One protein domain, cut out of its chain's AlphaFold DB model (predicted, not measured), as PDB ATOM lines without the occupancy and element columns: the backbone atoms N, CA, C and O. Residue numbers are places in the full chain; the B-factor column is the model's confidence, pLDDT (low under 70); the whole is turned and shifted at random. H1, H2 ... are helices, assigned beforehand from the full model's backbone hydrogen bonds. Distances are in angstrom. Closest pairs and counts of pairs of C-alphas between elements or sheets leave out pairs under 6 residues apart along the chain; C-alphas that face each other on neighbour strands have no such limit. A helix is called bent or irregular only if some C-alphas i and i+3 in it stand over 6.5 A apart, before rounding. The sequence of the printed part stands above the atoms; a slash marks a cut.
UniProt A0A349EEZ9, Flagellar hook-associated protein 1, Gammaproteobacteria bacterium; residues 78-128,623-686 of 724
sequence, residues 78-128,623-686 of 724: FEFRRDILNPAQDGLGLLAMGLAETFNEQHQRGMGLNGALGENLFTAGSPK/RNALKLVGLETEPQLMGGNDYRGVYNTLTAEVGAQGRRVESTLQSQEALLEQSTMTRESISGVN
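What this domain is: This is residues 78 to 128 and 623 to 686 of the 724 residues of the protein "Flagellar hook-associated protein 1" of Gammaproteobacteria bacterium (UniProt A0A349EEZ9). A long, thin rod of helices: the first part of the long helix H3 and the short helix H2 follow each other end to end along one side of H1, and the rest of H3 runs on past H1, so that residues 662 to 686 stick out as a free arm at one end. At the other end, residues 109 to 128, with no named element, turn beyond H1 and fold back over part of its length, while residues 634 to 642 make a small loop between H2 and H3. The printed part has 115 residues with three named helices, H1, H2 and H3 in that order along the chain, and no named strand; the class is all helix. The whole is extended, with a radius of gyration of the C-alphas of 24.5 A, and spans 91 by 27 by 21 A.

How they stand to each other: The longest helix is H3, residues 643 to 683. It touches H1, residues 78 to 108, with its residues 643 to 657 alone. The closest C-alphas of these two helices are those of Ile 84 and Val 654, 6.4 A apart. They run opposite ways at a shallow tilt of 3 degrees. H2, residues 623 to 633, also touches H1, and H1 touches it with residues 102 to 107 alone. The closest C-alphas of H1 and H2 are those of Gln 106 and Leu 628, 6.4 A apart. H1 and H2 run opposite ways at a shallow tilt of 21 degrees. H3 touches H2 with residues 643 to 644 alone, and the closest C-alphas there, those of Glu 632 and Tyr 643, are 5.9 A apart. H2 and H3 run the same way at a shallow tilt of 23 degrees, with 42.7 A from centre to centre. The helix packing is mostly aligned, the helices running nearly along each other: the 3 pairs of helices that touch are at a shallow tilt. Residues 662 to 686, of which 662 to 683 belong to H3, stand free. In H3 every O i to N i+4 pair of the backbone is within hydrogen-bond range; in H1 25 of 27 such pairs are, and in H2 5 of 7.

Where its parts are: H3 has 41 residues, from Tyr 643 to Ser 683, and measures 59.0 A from first to last C-alpha. Its C-alpha 643 is at (-48.151, 32.744, 45.035) and its C-alpha 683 at (-44.270, -25.938, 49.659), and most of the change between them is in y. H1 has 31 residues, from Phe 78 to Gln 108, and measures 43.0 A; its C-alpha 78 is at (-34.872, 6.484, 48.672). H1 is irregular, but only just: C-alphas 83 and 86 are 6.7 A apart. H2 has 11 residues, from Arg 623 to Thr 633, and measures 16.6 A. It is neither bent nor irregular, but only just: C-alphas 629 and 632 are 6.1 A apart.

The domain as a whole: The two C-alphas farthest apart are those of Gly 115 and Asn 686, at 91.5 A. Without the residues that stand free, the body has 90 residues and spans 55 by 27 by 18 A, with a radius of gyration of 16.3 A. Residues 129 to 622 are not printed, and C-alphas 128 and 623 are 36.6 A apart across this cut. The link from H1 to H2 runs across the cut. The link from H2 to H3, 9 residues, is short. The mean pLDDT of the printed part is 81.5; the model's confidence is low, under 70, at residues 635 to 641 and 683 to 685.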
ATOM      1  N   PHE A  78     -35.563   5.723  49.714       84.75
ATOM      2  CA  PHE A  78     -34.872   6.484  48.672       84.75
ATOM      3  C   PHE A  78     -35.851   7.148  47.700       84.75
ATOM      4  O   PHE A  78     -35.682   8.324  47.382       84.75
ATOM      5  N   GLU A  79     -36.914   6.447  47.299       81.94
ATOM      6  CA  GLU A  79     -37.994   7.001  46.475       81.94
ATOM      7  C   GLU A  79     -38.703   8.152  47.197       81.94
ATOM      8  O   GLU A  79     -38.855   9.228  46.629       81.94
ATOM      9  N   PHE A  80     -39.068   7.989  48.474       85.12
ATOM     10  CA  PHE A  80     -39.684   9.063  49.257       85.12
ATOM     11  C   PHE A  80     -38.781  10.297  49.340       85.12
ATOM     12  O   PHE A  80     -39.244  11.418  49.120       85.12
ATOM     13  N   ARG A  81     -37.490  10.112  49.641       86.00
ATOM     14  CA  ARG A  81     -36.544  11.230  49.702       86.00
ATOM     15  C   ARG A  81     -36.444  11.936  48.348       86.00
ATOM     16  O   ARG A  81     -36.619  13.150  48.299       86.00
ATOM     17  N   ARG A  82     -36.200  11.187  47.269       82.69
ATOM     18  CA  ARG A  82     -35.954  11.721  45.920       82.69
ATOM     19  C   ARG A  82     -37.198  12.325  45.271       82.69
ATOM     20  O   ARG A  82     -37.099  13.394  44.681       82.69
ATOM     21  N   ASP A  83     -38.344  11.663  45.390       80.62
ATOM     22  CA  ASP A  83     -39.531  11.960  44.580       80.62
ATOM     23  C   ASP A  83     -40.594  12.754  45.359       80.62
ATOM     24  O   ASP A  83     -41.517  13.301  44.757       80.62
ATOM     25  N   ILE A  84     -40.484  12.833  46.694       83.81
ATOM     26  CA  ILE A  84     -41.425  13.578  47.548       83.81
ATOM     27  C   ILE A  84     -40.711  14.664  48.348       83.81
ATOM     28  O   ILE A  84     -41.023  15.841  48.186       83.81
ATOM     29  N   LEU A  85     -39.787  14.288  49.237       87.56
ATOM     30  CA  LEU A  85     -39.217  15.223  50.212       87.56
ATOM     31  C   LEU A  85     -38.389  16.317  49.536       87.56
ATOM     32  O   LEU A  85     -38.635  17.498  49.777       87.56
ATOM     33  N   ASN A  86     -37.443  15.923  48.686       86.50
ATOM     34  CA  ASN A  86     -36.519  16.828  48.012       86.50
ATOM     35  C   ASN A  86     -37.269  17.843  47.121       86.50
ATOM     36  O   ASN A  86     -37.177  19.039  47.406       86.50
ATOM     37  N   PRO A  87     -38.128  17.424  46.164       83.69
ATOM     38  CA  PRO A  87     -38.934  18.353  45.372       83.69
ATOM     39  C   PRO A  87     -39.849  19.250  46.213       83.69
ATOM     40  O   PRO A  87     -40.077  20.406  45.858       83.69
ATOM     41  N   ALA A  88     -40.378  18.753  47.340       84.69
ATOM     42  CA  ALA A  88     -41.212  19.568  48.217       84.69
ATOM     43  C   ALA A  88     -40.412  20.669  48.931       84.69
ATOM     44  O   ALA A  88     -40.897  21.797  49.051       84.69
ATOM     45  N   GLN A  89     -39.190  20.364  49.379       88.19
ATOM     46  CA  GLN A  89     -38.275  21.356  49.946       88.19
ATOM     47  C   GLN A  89     -37.848  22.386  48.895       88.19
ATOM     48  O   GLN A  89     -37.879  23.583  49.178       88.19
ATOM     49  N   ASP A  90     -37.530  21.940  47.679       82.81
ATOM     50  CA  ASP A  90     -37.157  22.813  46.562       82.81
ATOM     51  C   ASP A  90     -38.330  23.738  46.180       82.81
ATOM     52  O   ASP A  90     -38.172  24.953  46.053       82.81
ATOM     53  N   GLY A  91     -39.551  23.199  46.095       80.38
ATOM     54  CA  GLY A  91     -40.765  23.970  45.818       80.38
ATOM     55  C   GLY A  91     -41.103  25.004  46.900       80.38
ATOM     56  O   GLY A  91     -41.467  26.138  46.578       80.38
ATOM     57  N   LEU A  92     -40.955  24.648  48.180       86.50
ATOM     58  CA  LEU A  92     -41.148  25.584  49.292       86.50
ATOM     59  C   LEU A  92     -40.058  26.664  49.317       86.50
ATOM     60  O   LEU A  92     -40.342  27.837  49.561       86.50
ATOM     61  N   GLY A  93     -38.816  26.277  49.044       83.88
ATOM     62  CA  GLY A  93     -37.695  27.193  48.957       83.88
ATOM     63  C   GLY A  93     -37.837  28.197  47.815       83.88
ATOM     64  O   GLY A  93     -37.636  29.391  48.030       83.88
ATOM     65  N   LEU A  94     -38.302  27.745  46.648       79.50
ATOM     66  CA  LEU A  94     -38.623  28.604  45.507       79.50
ATOM     67  C   LEU A  94     -39.696  29.641  45.864       79.50
ATOM     68  O   LEU A  94     -39.551  30.817  45.530       79.50
ATOM     69  N   LEU A  95     -40.752  29.221  46.569       80.56
ATOM     70  CA  LEU A  95     -41.804  30.123  47.043       80.56
ATOM     71  C   LEU A  95     -41.240  31.194  47.984       80.56
ATOM     72  O   LEU A  95     -41.534  32.374  47.811       80.56
ATOM     73  N   ALA A  96     -40.421  30.796  48.960       84.50
ATOM     74  CA  ALA A  96     -39.818  31.712  49.924       84.50
ATOM     75  C   ALA A  96     -38.878  32.730  49.257       84.50
ATOM     76  O   ALA A  96     -38.937  33.921  49.562       84.50
ATOM     77  N   MET A  97     -38.047  32.276  48.314       79.31
ATOM     78  CA  MET A  97     -37.137  33.143  47.562       79.31
ATOM     79  C   MET A  97     -37.901  34.136  46.687       79.31
ATOM     80  O   MET A  97     -37.639  35.332  46.774       79.31
ATOM     81  N   GLY A  98     -38.884  33.671  45.911       76.50
ATOM     82  CA  GLY A  98     -39.678  34.553  45.053       76.50
ATOM     83  C   GLY A  98     -40.555  35.534  45.840       76.50
ATOM     84  O   GLY A  98     -40.750  36.674  45.410       76.50
ATOM     85  N   LEU A  99     -41.024  35.132  47.031       82.25
ATOM     86  CA  LEU A  99     -41.689  36.040  47.965       82.25
ATOM     87  C   LEU A  99     -40.738  37.127  48.435       82.25
ATOM     88  O   LEU A  99     -41.045  38.306  48.270       82.25
ATOM     89  N   ALA A 100     -39.583  36.745  48.982       81.62
ATOM     90  CA  ALA A 100     -38.600  37.711  49.444       81.62
ATOM     91  C   ALA A 100     -38.198  38.671  48.319       81.62
ATOM     92  O   ALA A 100     -38.216  39.878  48.530       81.62
ATOM     93  N   GLU A 101     -37.898  38.160  47.126       77.19
ATOM     94  CA  GLU A 101     -37.491  38.956  45.967       77.19
ATOM     95  C   GLU A 101     -38.558  39.984  45.576       77.19
ATOM     96  O   GLU A 101     -38.320  41.186  45.692       77.19
ATOM     97  N   THR A 102     -39.759  39.546  45.197       79.50
ATOM     98  CA  THR A 102     -40.769  40.467  44.648       79.50
ATOM     99  C   THR A 102     -41.350  41.415  45.708       79.50
ATOM    100  O   THR A 102     -41.602  42.586  45.405       79.50
ATOM    101  N   PHE A 103     -41.491  40.983  46.973       86.12
ATOM    102  CA  PHE A 103     -41.850  41.903  48.061       86.12
ATOM    103  C   PHE A 103     -40.749  42.927  48.305       86.12
ATOM    104  O   PHE A 103     -41.063  44.105  48.467       86.12
ATOM    105  N   ASN A 104     -39.476  42.521  48.324       85.12
ATOM    106  CA  ASN A 104     -38.368  43.452  48.520       85.12
ATOM    107  C   ASN A 104     -38.288  44.464  47.380       85.12
ATOM    108  O   ASN A 104     -38.180  45.658  47.648       85.12
ATOM    109  N   GLU A 105     -38.396  44.026  46.127       81.81
ATOM    110  CA  GLU A 105     -38.376  44.917  44.966       81.81
ATOM    111  C   GLU A 105     -39.500  45.954  45.023       81.81
ATOM    112  O   GLU A 105     -39.266  47.154  44.846       81.81
ATOM    113  N   GLN A 106     -40.727  45.521  45.325       86.25
ATOM    114  CA  GLN A 106     -41.851  46.443  45.440       86.25
ATOM    115  C   GLN A 106     -41.738  47.331  46.688       86.25
ATOM    116  O   GLN A 106     -42.092  48.510  46.640       86.25
ATOM    117  N   HIS A 107     -41.211  46.816  47.799       93.56
ATOM    118  CA  HIS A 107     -40.979  47.587  49.021       93.56
ATOM    119  C   HIS A 107     -39.927  48.685  48.798       93.56
ATOM    120  O   HIS A 107     -40.155  49.832  49.175       93.56
ATOM    121  N   GLN A 108     -38.831  48.387  48.092       89.69
ATOM    122  CA  GLN A 108     -37.781  49.350  47.732       89.69
ATOM    123  C   GLN A 108     -38.281  50.487  46.828       89.69
ATOM    124  O   GLN A 108     -37.752  51.595  46.878       89.69
ATOM    125  N   ARG A 109     -39.335  50.254  46.034       90.69
ATOM    126  CA  ARG A 109     -40.016  51.297  45.240       90.69
ATOM    127  C   ARG A 109     -40.876  52.246  46.081       90.69
ATOM    128  O   ARG A 109     -41.392  53.229  45.546       90.69
ATOM    129  N   GLY A 110     -41.050  51.959  47.368       93.38
ATOM    130  CA  GLY A 110     -41.759  52.806  48.316       93.38
ATOM    131  C   GLY A 110     -40.842  53.694  49.153       93.38
ATOM    132  O   GLY A 110     -39.621  53.707  49.013       93.38
ATOM    133  N   MET A 111     -41.464  54.419  50.078       94.31
ATOM    134  CA  MET A 111     -40.812  55.252  51.083       94.31
ATOM    135  C   MET A 111     -41.431  55.009  52.462       94.31
ATOM    136  O   MET A 111     -42.655  54.899  52.586       94.31
ATOM    137  N   GLY A 112     -40.583  54.911  53.488       92.94
ATOM    138  CA  GLY A 112     -40.992  54.791  54.889       92.94
ATOM    139  C   GLY A 112     -41.346  56.133  55.539       92.94
ATOM    140  O   GLY A 112     -41.085  57.205  54.996       92.94
ATOM    141  N   LEU A 113     -41.883  56.091  56.762       90.31
ATOM    142  CA  LEU A 113     -42.198  57.291  57.562       90.31
ATOM    143  C   LEU A 113     -40.957  58.125  57.910       90.31
ATOM    144  O   LEU A 113     -41.061  59.307  58.228       90.31
ATOM    145  N   ASN A 114     -39.774  57.513  57.865       88.88
ATOM    146  CA  ASN A 114     -38.493  58.198  58.031       88.88
ATOM    147  C   ASN A 114     -38.043  58.974  56.774       88.88
ATOM    148  O   ASN A 114     -36.972  59.575  56.802       88.88
ATOM    149  N   GLY A 115     -38.816  58.943  55.682       88.75
ATOM    150  CA  GLY A 115     -38.484  59.585  54.407       88.75
ATOM    151  C   GLY A 115     -37.440  58.837  53.568       88.75
ATOM    152  O   GLY A 115     -37.124  59.272  52.460       88.75
ATOM    153  N   ALA A 116     -36.909  57.716  54.064       90.88
ATOM    154  CA  ALA A 116     -35.984  56.875  53.315       90.88
ATOM    155  C   ALA A 116     -36.747  55.949  52.361       90.88
ATOM    156  O   ALA A 116     -37.890  55.567  52.626       90.88
ATOM    157  N   LEU A 117     -36.098  55.575  51.259       91.94
ATOM    158  CA  LEU A 117     -36.595  54.508  50.390       91.94
ATOM    159  C   LEU A 117     -36.619  53.172  51.139       91.94
ATOM    160  O   LEU A 117     -35.892  52.987  52.119       91.94
ATOM    161  N   GLY A 118     -37.471  52.256  50.684       91.69
ATOM    162  CA  GLY A 118     -37.563  50.929  51.280       91.69
ATOM    163  C   GLY A 118     -36.250  50.151  51.192       91.69
ATOM    164  O   GLY A 118     -35.504  50.256  50.223       91.69
ATOM    165  N   GLU A 119     -35.987  49.345  52.217       91.12
ATOM    166  CA  GLU A 119     -34.918  48.341  52.245       91.12
ATOM    167  C   GLU A 119     -35.518  46.945  51.979       91.12
ATOM    168  O   GLU A 119     -36.723  46.817  51.740       91.12
ATOM    169  N   ASN A 120     -34.705  45.885  52.045       88.81
ATOM    170  CA  ASN A 120     -35.225  44.516  52.040       88.81
ATOM    171  C   ASN A 120     -36.120  44.296  53.266       88.81
ATOM    172  O   ASN A 120     -35.670  44.453  54.404       88.81
ATOM    173  N   LEU A 121     -37.373  43.924  53.017       91.81
ATOM    174  CA  LEU A 121     -38.355  43.527  54.018       91.81
ATOM    175  C   LEU A 121     -38.100  42.099  54.518       91.81
ATOM    176  O   LEU A 121     -38.218  41.850  55.716       91.81
ATOM    177  N   PHE A 122     -37.702  41.196  53.622       91.06
ATOM    178  CA  PHE A 122     -37.423  39.791  53.913       91.06
ATOM    179  C   PHE A 122     -36.001  39.391  53.506       91.06
ATOM    180  O   PHE A 122     -35.429  39.949  52.566       91.06
ATOM    181  N   THR A 123     -35.444  38.389  54.177       87.56
ATOM    182  CA  THR A 123     -34.323  37.585  53.673       87.56
ATOM    183  C   THR A 123     -34.837  36.241  53.172       87.56
ATOM    184  O   THR A 123     -35.908  35.799  53.575       87.56
ATOM    185  N   ALA A 124     -34.069  35.584  52.306       81.69
ATOM    186  CA  ALA A 124     -34.260  34.189  51.927       81.69
ATOM    187  C   ALA A 124     -32.890  33.523  51.756       81.69
ATOM    188  O   ALA A 124     -31.874  34.209  51.606       81.69
ATOM    189  N   GLY A 125     -32.860  32.190  51.782       75.69
ATOM    190  CA  GLY A 125     -31.643  31.437  51.479       75.69
ATOM    191  C   GLY A 125     -31.202  31.608  50.027       75.69
ATOM    192  O   GLY A 125     -31.985  32.019  49.178       75.69
ATOM    193  N   SER A 126     -29.940  31.291  49.746       75.94
ATOM    194  CA  SER A 126     -29.350  31.325  48.404       75.94
ATOM    195  C   SER A 126     -29.141  29.910  47.852       75.94
ATOM    196  O   SER A 126     -29.134  28.950  48.635       75.94
ATOM    197  N   PRO A 127     -28.889  29.762  46.535       77.44
ATOM    198  CA  PRO A 127     -28.405  28.503  45.990       77.44
ATOM    199  C   PRO A 127     -27.160  28.021  46.733       77.44
ATOM    200  O   PRO A 127     -26.328  28.820  47.177       77.44
ATOM    201  N   LYS A 128     -27.031  26.702  46.857       79.12
ATOM    202  CA  LYS A 128     -25.867  26.053  47.465       79.12
ATOM    203  C   LYS A 128     -25.253  25.093  46.461       79.12
ATOM    204  O   LYS A 128     -25.977  24.404  45.750       79.12
ATOM    205  N   ARG A 623     -50.131  54.010  48.518       94.69
ATOM    206  CA  ARG A 623     -50.001  53.530  47.134       94.69
ATOM    207  C   ARG A 623     -49.027  52.364  47.006       94.69
ATOM    208  O   ARG A 623     -49.300  51.453  46.231       94.69
ATOM    209  N   ASN A 624     -47.914  52.362  47.745       94.38
ATOM    210  CA  ASN A 624     -46.968  51.246  47.691       94.38
ATOM    211  C   ASN A 624     -47.482  50.025  48.466       94.38
ATOM    212  O   ASN A 624     -47.342  48.902  47.994       94.38
ATOM    213  N   ALA A 625     -48.156  50.236  49.600       94.81
ATOM    214  CA  ALA A 625     -48.808  49.156  50.342       94.81
ATOM    215  C   ALA A 625     -49.886  48.444  49.509       94.81
ATOM    216  O   ALA A 625     -49.959  47.221  49.520       94.81
ATOM    217  N   LEU A 626     -50.679  49.187  48.731       93.94
ATOM    218  CA  LEU A 626     -51.657  48.600  47.811       93.94
ATOM    219  C   LEU A 626     -50.988  47.754  46.718       93.94
ATOM    220  O   LEU A 626     -51.509  46.699  46.369       93.94
ATOM    221  N   LYS A 627     -49.816  48.170  46.221       90.31
ATOM    222  CA  LYS A 627     -49.027  47.367  45.271       90.31
ATOM    223  C   LYS A 627     -48.473  46.095  45.909       90.31
ATOM    224  O   LYS A 627     -48.515  45.053  45.273       90.31
ATOM    225  N   LEU A 628     -48.013  46.163  47.161       91.12
ATOM    226  CA  LEU A 628     -47.570  44.986  47.918       91.12
ATOM    227  C   LEU A 628     -48.708  43.978  48.122       91.12
ATOM    228  O   LEU A 628     -48.496  42.787  47.948       91.12
ATOM    229  N   VAL A 629     -49.922  44.445  48.438       91.31
ATOM    230  CA  VAL A 629     -51.109  43.574  48.517       91.31
ATOM    231  C   VAL A 629     -51.434  42.963  47.152       91.31
ATOM    232  O   VAL A 629     -51.770  41.785  47.075       91.31
ATOM    233  N   GLY A 630     -51.290  43.739  46.075       86.50
ATOM    234  CA  GLY A 630     -51.498  43.262  44.707       86.50
ATOM    235  C   GLY A 630     -50.592  42.092  44.317       86.50
ATOM    236  O   GLY A 630     -51.021  41.253  43.529       86.50
ATOM    237  N   LEU A 631     -49.398  41.977  44.919       83.69
ATOM    238  CA  LEU A 631     -48.455  40.900  44.613       83.69
ATOM    239  C   LEU A 631     -49.058  39.502  44.806       83.69
ATOM    240  O   LEU A 631     -48.667  38.599  44.077       83.69
ATOM    241  N   GLU A 632     -50.026  39.313  45.718       80.19
ATOM    242  CA  GLU A 632     -50.667  38.004  45.952       80.19
ATOM    243  C   GLU A 632     -51.194  37.367  44.654       80.19
ATOM    244  O   GLU A 632     -51.113  36.149  44.490       80.19
ATOM    245  N   THR A 633     -51.715  38.192  43.745       76.75
ATOM    246  CA  THR A 633     -52.361  37.775  42.489       76.75
ATOM    247  C   THR A 633     -51.536  38.093  41.245       76.75
ATOM    248  O   THR A 633     -51.991  37.864  40.126       76.75
ATOM    249  N   GLU A 634     -50.349  38.669  41.417       71.19
ATOM    250  CA  GLU A 634     -49.478  39.035  40.307       71.19
ATOM    251  C   GLU A 634     -48.635  37.820  39.880       71.19
ATOM    252  O   GLU A 634     -47.985  37.199  40.728       71.19
ATOM    253  N   PRO A 635     -48.591  37.472  38.580       63.81
ATOM    254  CA  PRO A 635     -47.852  36.318  38.062       63.81
ATOM    255  C   PRO A 635     -46.339  36.596  37.967       63.81
ATOM    256  O   PRO A 635     -45.726  36.451  36.911       63.81
ATOM    257  N   GLN A 636     -45.740  37.060  39.063       59.84
ATOM    258  CA  GLN A 636     -44.355  37.546  39.126       59.84
ATOM    259  C   GLN A 636     -43.383  36.491  39.665       59.84
ATOM    260  O   GLN A 636     -42.174  36.704  39.638       59.84
ATOM    261  N   LEU A 637     -43.874  35.345  40.154       55.84
ATOM    262  CA  LEU A 637     -42.992  34.256  40.567       55.84
ATOM    263  C   LEU A 637     -42.434  33.518  39.352       55.84
ATOM    264  O   LEU A 637     -43.041  33.469  38.278       55.84
ATOM    265  N   MET A 638     -41.269  32.900  39.546       50.56
ATOM    266  CA  MET A 638     -40.555  32.171  38.499       50.56
ATOM    267  C   MET A 638     -41.480  31.167  37.789       50.56
ATOM    268  O   MET A 638     -42.085  30.292  38.413       50.56
ATOM    269  N   GLY A 639     -41.604  31.318  36.466       47.97
ATOM    270  CA  GLY A 639     -42.541  30.549  35.641       47.97
ATOM    271  C   GLY A 639     -43.939  31.159  35.465       47.97
ATOM    272  O   GLY A 639     -44.825  30.459  34.991       47.97
ATOM    273  N   GLY A 640     -44.145  32.434  35.819       53.06
ATOM    274  CA  GLY A 640     -45.374  33.181  35.513       53.06
ATOM    275  C   GLY A 640     -46.583  32.796  36.368       53.06
ATOM    276  O   GLY A 640     -47.720  33.040  35.972       53.06
ATOM    277  N   ASN A 641     -46.350  32.167  37.522       60.34
ATOM    278  CA  ASN A 641     -47.399  31.836  38.483       60.34
ATOM    279  C   ASN A 641     -47.507  32.928  39.550       60.34
ATOM    280  O   ASN A 641     -46.526  33.604  39.865       60.34
ATOM    281  N   ASP A 642     -48.691  33.069  40.141       71.94
ATOM    282  CA  ASP A 642     -48.848  33.796  41.396       71.94
ATOM    283  C   ASP A 642     -48.503  32.885  42.596       71.94
ATOM    284  O   ASP A 642     -48.280  31.672  42.465       71.94
ATOM    285  N   TYR A 643     -48.451  33.467  43.793       74.75
ATOM    286  CA  TYR A 643     -48.151  32.744  45.035       74.75
ATOM    287  C   TYR A 643     -49.089  31.575  45.296       74.75
ATOM    288  O   TYR A 643     -48.672  30.504  45.751       74.75
ATOM    289  N   ARG A 644     -50.372  31.783  45.001       78.81
ATOM    290  CA  ARG A 644     -51.427  30.804  45.242       78.81
ATOM    291  C   ARG A 644     -51.264  29.624  44.293       78.81
ATOM    292  O   ARG A 644     -51.424  28.483  44.715       78.81
ATOM    293  N   GLY A 645     -50.901  29.884  43.043       76.38
ATOM    294  CA  GLY A 645     -50.602  28.901  42.015       76.38
ATOM    295  C   GLY A 645     -49.434  28.016  42.420       76.38
ATOM    296  O   GLY A 645     -49.578  26.797  42.431       76.38
ATOM    297  N   VAL A 646     -48.308  28.602  42.846       72.12
ATOM    298  CA  VAL A 646     -47.134  27.828  43.294       72.12
ATOM    299  C   VAL A 646     -47.476  26.925  44.483       72.12
ATOM    300  O   VAL A 646     -47.157  25.733  44.447       72.12
ATOM    301  N   TYR A 647     -48.167  27.459  45.495       81.00
ATOM    302  CA  TYR A 647     -48.604  26.700  46.671       81.00
ATOM    303  C   TYR A 647     -49.594  25.573  46.322       81.00
ATOM    304  O   TYR A 647     -49.458  24.440  46.796       81.00
ATOM    305  N   ASN A 648     -50.577  25.850  45.463       83.50
ATOM    306  CA  ASN A 648     -51.555  24.856  45.023       83.50
ATOM    307  C   ASN A 648     -50.898  23.741  44.205       83.50
ATOM    308  O   ASN A 648     -51.224  22.574  44.401       83.50
ATOM    309  N   THR A 649     -49.944  24.071  43.332       79.31
ATOM    310  CA  THR A 649     -49.184  23.072  42.572       79.31
ATOM    311  C   THR A 649     -48.361  22.188  43.503       79.31
ATOM    312  O   THR A 649     -48.429  20.971  43.384       79.31
ATOM    313  N   LEU A 650     -47.656  22.771  44.481       80.50
ATOM    314  CA  LEU A 650     -46.879  22.008  45.463       80.50
ATOM    315  C   LEU A 650     -47.763  21.028  46.257       80.50
ATOM    316  O   LEU A 650     -47.462  19.840  46.357       80.50
ATOM    317  N   THR A 651     -48.884  21.508  46.800       86.75
ATOM    318  CA  THR A 651     -49.813  20.658  47.565       86.75
ATOM    319  C   THR A 651     -50.486  19.594  46.692       86.75
ATOM    320  O   THR A 651     -50.685  18.462  47.142       86.75
ATOM    321  N   ALA A 652     -50.789  19.912  45.431       86.25
ATOM    322  CA  ALA A 652     -51.320  18.956  44.466       86.25
ATOM    323  C   ALA A 652     -50.300  17.869  44.093       86.25
ATOM    324  O   ALA A 652     -50.681  16.700  44.031       86.25
ATOM    325  N   GLU A 653     -49.030  18.227  43.883       80.56
ATOM    326  CA  GLU A 653     -47.933  17.301  43.570       80.56
ATOM    327  C   GLU A 653     -47.689  16.321  44.719       80.56
ATOM    328  O   GLU A 653     -47.758  15.109  44.507       80.56
ATOM    329  N   VAL A 654     -47.523  16.823  45.949       85.31
ATOM    330  CA  VAL A 654     -47.363  15.977  47.145       85.31
ATOM    331  C   VAL A 654     -48.572  15.054  47.320       85.31
ATOM    332  O   VAL A 654     -48.419  13.854  47.551       85.31
ATOM    333  N   GLY A 655     -49.790  15.578  47.147       86.88
ATOM    334  CA  GLY A 655     -51.009  14.775  47.226       86.88
ATOM    335  C   GLY A 655     -51.121  13.718  46.120       86.88
ATOM    336  O   GLY A 655     -51.618  12.618  46.363       86.88
ATOM    337  N   ALA A 656     -50.672  14.023  44.900       87.44
ATOM    338  CA  ALA A 656     -50.658  13.082  43.786       87.44
ATOM    339  C   ALA A 656     -49.616  11.977  43.989       87.44
ATOM    340  O   ALA A 656     -49.938  10.809  43.774       87.44
ATOM    341  N   GLN A 657     -48.411  12.326  44.443       83.06
ATOM    342  CA  GLN A 657     -47.350  11.360  44.712       83.06
ATOM    343  C   GLN A 657     -47.705  10.462  45.903       83.06
ATOM    344  O   GLN A 657     -47.551   9.248  45.807       83.06
ATOM    345  N   GLY A 658     -48.324  11.005  46.958       84.75
ATOM    346  CA  GLY A 658     -48.873  10.200  48.055       84.75
ATOM    347  C   GLY A 658     -49.906   9.170  47.580       84.75
ATOM    348  O   GLY A 658     -49.822   7.998  47.938       84.75
ATOM    349  N   ARG A 659     -50.837   9.561  46.694       86.06
ATOM    350  CA  ARG A 659     -51.796   8.614  46.084       86.06
ATOM    351  C   ARG A 659     -51.123   7.564  45.197       86.06
ATOM    352  O   ARG A 659     -51.615   6.442  45.125       86.06
ATOM    353  N   ARG A 660     -50.034   7.913  44.504       84.62
ATOM    354  CA  ARG A 660     -49.256   6.949  43.709       84.62
ATOM    355  C   ARG A 660     -48.584   5.919  44.605       84.62
ATOM    356  O   ARG A 660     -48.733   4.737  44.330       84.62
ATOM    357  N   VAL A 661     -47.925   6.351  45.680       80.94
ATOM    358  CA  VAL A 661     -47.298   5.443  46.653       80.94
ATOM    359  C   VAL A 661     -48.339   4.507  47.271       80.94
ATOM    360  O   VAL A 661     -48.102   3.307  47.327       80.94
ATOM    361  N   GLU A 662     -49.522   5.015  47.631       85.12
ATOM    362  CA  GLU A 662     -50.638   4.194  48.129       85.12
ATOM    363  C   GLU A 662     -51.110   3.155  47.094       85.12
ATOM    364  O   GLU A 662     -51.262   1.977  47.403       85.12
ATOM    365  N   SER A 663     -51.295   3.560  45.833       87.12
ATOM    366  CA  SER A 663     -51.678   2.634  44.758       87.12
ATOM    367  C   SER A 663     -50.598   1.583  44.478       87.12
ATOM    368  O   SER A 663     -50.920   0.432  44.161       87.12
ATOM    369  N   THR A 664     -49.324   1.969  44.564       80.19
ATOM    370  CA  THR A 664     -48.188   1.054  44.431       80.19
ATOM    371  C   THR A 664     -48.174   0.072  45.594       80.19
ATOM    372  O   THR A 664     -48.048  -1.123  45.348       80.19
ATOM    373  N   LEU A 665     -48.381   0.536  46.831       80.44
ATOM    374  CA  LEU A 665     -48.466  -0.313  48.019       80.44
ATOM    375  C   LEU A 665     -49.564  -1.372  47.867       80.44
ATOM    376  O   LEU A 665     -49.266  -2.556  47.966       80.44
ATOM    377  N   GLN A 666     -50.785  -0.970  47.500       87.50
ATOM    378  CA  GLN A 666     -51.899  -1.902  47.265       87.50
ATOM    379  C   GLN A 666     -51.575  -2.947  46.186       87.50
ATOM    380  O   GLN A 666     -51.933  -4.119  46.306       87.50
ATOM    381  N   SER A 667     -50.863  -2.545  45.128       84.25
ATOM    382  CA  SER A 667     -50.425  -3.468  44.071       84.25
ATOM    383  C   SER A 667     -49.367  -4.456  44.575       84.25
ATOM    384  O   SER A 667     -49.413  -5.636  44.231       84.25
ATOM    385  N   GLN A 668     -48.422  -3.990  45.397       77.50
ATOM    386  CA  GLN A 668     -47.389  -4.834  46.003       77.50
ATOM    387  C   GLN A 668     -47.983  -5.805  47.032       77.50
ATOM    388  O   GLN A 668     -47.594  -6.969  47.049       77.50
ATOM    389  N   GLU A 669     -48.964  -5.376  47.831       82.94
ATOM    390  CA  GLU A 669     -49.696  -6.239  48.769       82.94
ATOM    391  C   GLU A 669     -50.427  -7.374  48.037       82.94
ATOM    392  O   GLU A 669     -50.292  -8.536  48.418       82.94
ATOM    393  N   ALA A 670     -51.113  -7.073  46.930       85.00
ATOM    394  CA  ALA A 670     -51.777  -8.092  46.115       85.00
ATOM    395  C   ALA A 670     -50.780  -9.085  45.481       85.00
ATOM    396  O   ALA A 670     -51.030 -10.294  45.431       85.00
ATOM    397  N   LEU A 671     -49.626  -8.599  45.007       79.81
ATOM    398  CA  LEU A 671     -48.556  -9.456  44.483       79.81
ATOM    399  C   LEU A 671     -47.941 -10.342  45.574       79.81
ATOM    400  O   LEU A 671     -47.644 -11.512  45.311       79.81
ATOM    401  N   LEU A 672     -47.766  -9.809  46.785       77.44
ATOM    402  CA  LEU A 672     -47.286 -10.557  47.944       77.44
ATOM    403  C   LEU A 672     -48.283 -11.652  48.339       77.44
ATOM    404  O   LEU A 672     -47.872 -12.796  48.545       77.44
ATOM    405  N   GLU A 673     -49.578 -11.340  48.384       84.19
ATOM    406  CA  GLU A 673     -50.642 -12.307  48.662       84.19
ATOM    407  C   GLU A 673     -50.636 -13.441  47.621       84.19
ATOM    408  O   GLU A 673     -50.542 -14.619  47.975       84.19
ATOM    409  N   GLN A 674     -50.606 -13.106  46.326       81.94
ATOM    410  CA  GLN A 674     -50.542 -14.092  45.239       81.94
ATOM    411  C   GLN A 674     -49.274 -14.956  45.284       81.94
ATOM    412  O   GLN A 674     -49.316 -16.167  45.027       81.94
ATOM    413  N   SER A 675     -48.131 -14.350  45.602       75.75
ATOM    414  CA  SER A 675     -46.856 -15.064  45.718       75.75
ATOM    415  C   SER A 675     -46.852 -15.995  46.929       75.75
ATOM    416  O   SER A 675     -46.358 -17.120  46.839       75.75
ATOM    417  N   THR A 676     -47.464 -15.570  48.036       78.94
ATOM    418  CA  THR A 676     -47.625 -16.379  49.250       78.94
ATOM    419  C   THR A 676     -48.516 -17.587  48.979       78.94
ATOM    420  O   THR A 676     -48.089 -18.708  49.248       78.94
ATOM    421  N   MET A 677     -49.671 -17.393  48.332       80.88
ATOM    422  CA  MET A 677     -50.559 -18.490  47.926       80.88
ATOM    423  C   MET A 677     -49.869 -19.482  46.979       80.88
ATOM    424  O   MET A 677     -49.967 -20.696  47.156       80.88
ATOM    425  N   THR A 678     -49.117 -18.987  45.989       74.44
ATOM    426  CA  THR A 678     -48.343 -19.850  45.077       74.44
ATOM    427  C   THR A 678     -47.304 -20.662  45.845       74.44
ATOM    428  O   THR A 678     -47.185 -21.872  45.645       74.44
ATOM    429  N   ARG A 679     -46.565 -20.027  46.761       74.56
ATOM    430  CA  ARG A 679     -45.577 -20.713  47.597       74.56
ATOM    431  C   ARG A 679     -46.232 -21.775  48.476       74.56
ATOM    432  O   ARG A 679     -45.709 -22.881  48.550       74.56
ATOM    433  N   GLU A 680     -47.355 -21.464  49.116       76.31
ATOM    434  CA  GLU A 680     -48.127 -22.416  49.923       76.31
ATOM    435  C   GLU A 680     -48.650 -23.588  49.087       76.31
ATOM    436  O   GLU A 680     -48.631 -24.717  49.560       76.31
ATOM    437  N   SER A 681     -49.011 -23.372  47.819       78.62
ATOM    438  CA  SER A 681     -49.420 -24.463  46.921       78.62
ATOM    439  C   SER A 681     -48.286 -25.427  46.540       78.62
ATOM    440  O   SER A 681     -48.550 -26.589  46.252       78.62
ATOM    441  N   ILE A 682     -47.029 -24.963  46.540       72.06
ATOM    442  CA  ILE A 682     -45.851 -25.763  46.153       72.06
ATOM    443  C   ILE A 682     -45.164 -26.378  47.378       72.06
ATOM    444  O   ILE A 682     -44.701 -27.514  47.333       72.06
ATOM    445  N   SER A 683     -45.044 -25.605  48.458       62.72
ATOM    446  CA  SER A 683     -44.270 -25.938  49.659       62.72
ATOM    447  C   SER A 683     -45.144 -26.215  50.888       62.72
ATOM    448  O   SER A 683     -44.605 -26.546  51.947       62.72
ATOM    449  N   GLY A 684     -46.461 -26.034  50.795       66.38
ATOM    450  CA  GLY A 684     -47.392 -26.357  51.869       66.38
ATOM    451  C   GLY A 684     -47.563 -27.865  52.000       66.38
ATOM    452  O   GLY A 684     -47.762 -28.571  51.015       66.38
ATOM    453  N   VAL A 685     -47.488 -28.371  53.231       66.12
ATOM    454  CA  VAL A 685     -47.772 -29.778  53.525       66.12
ATOM    455  C   VAL A 685     -49.284 -29.973  53.457       66.12
ATOM    456  O   VAL A 685     -50.009 -29.530  54.349       66.12
ATOM    457  N   ASN A 686     -49.770 -30.631  52.405       70.50
ATOM    458  CA  ASN A 686     -51.165 -31.042  52.335       70.50
ATOM    459  C   ASN A 686     -51.373 -32.248  53.262       70.50
ATOM    460  O   ASN A 686     -51.023 -33.376  52.919       70.50
TER     461      ASN A 686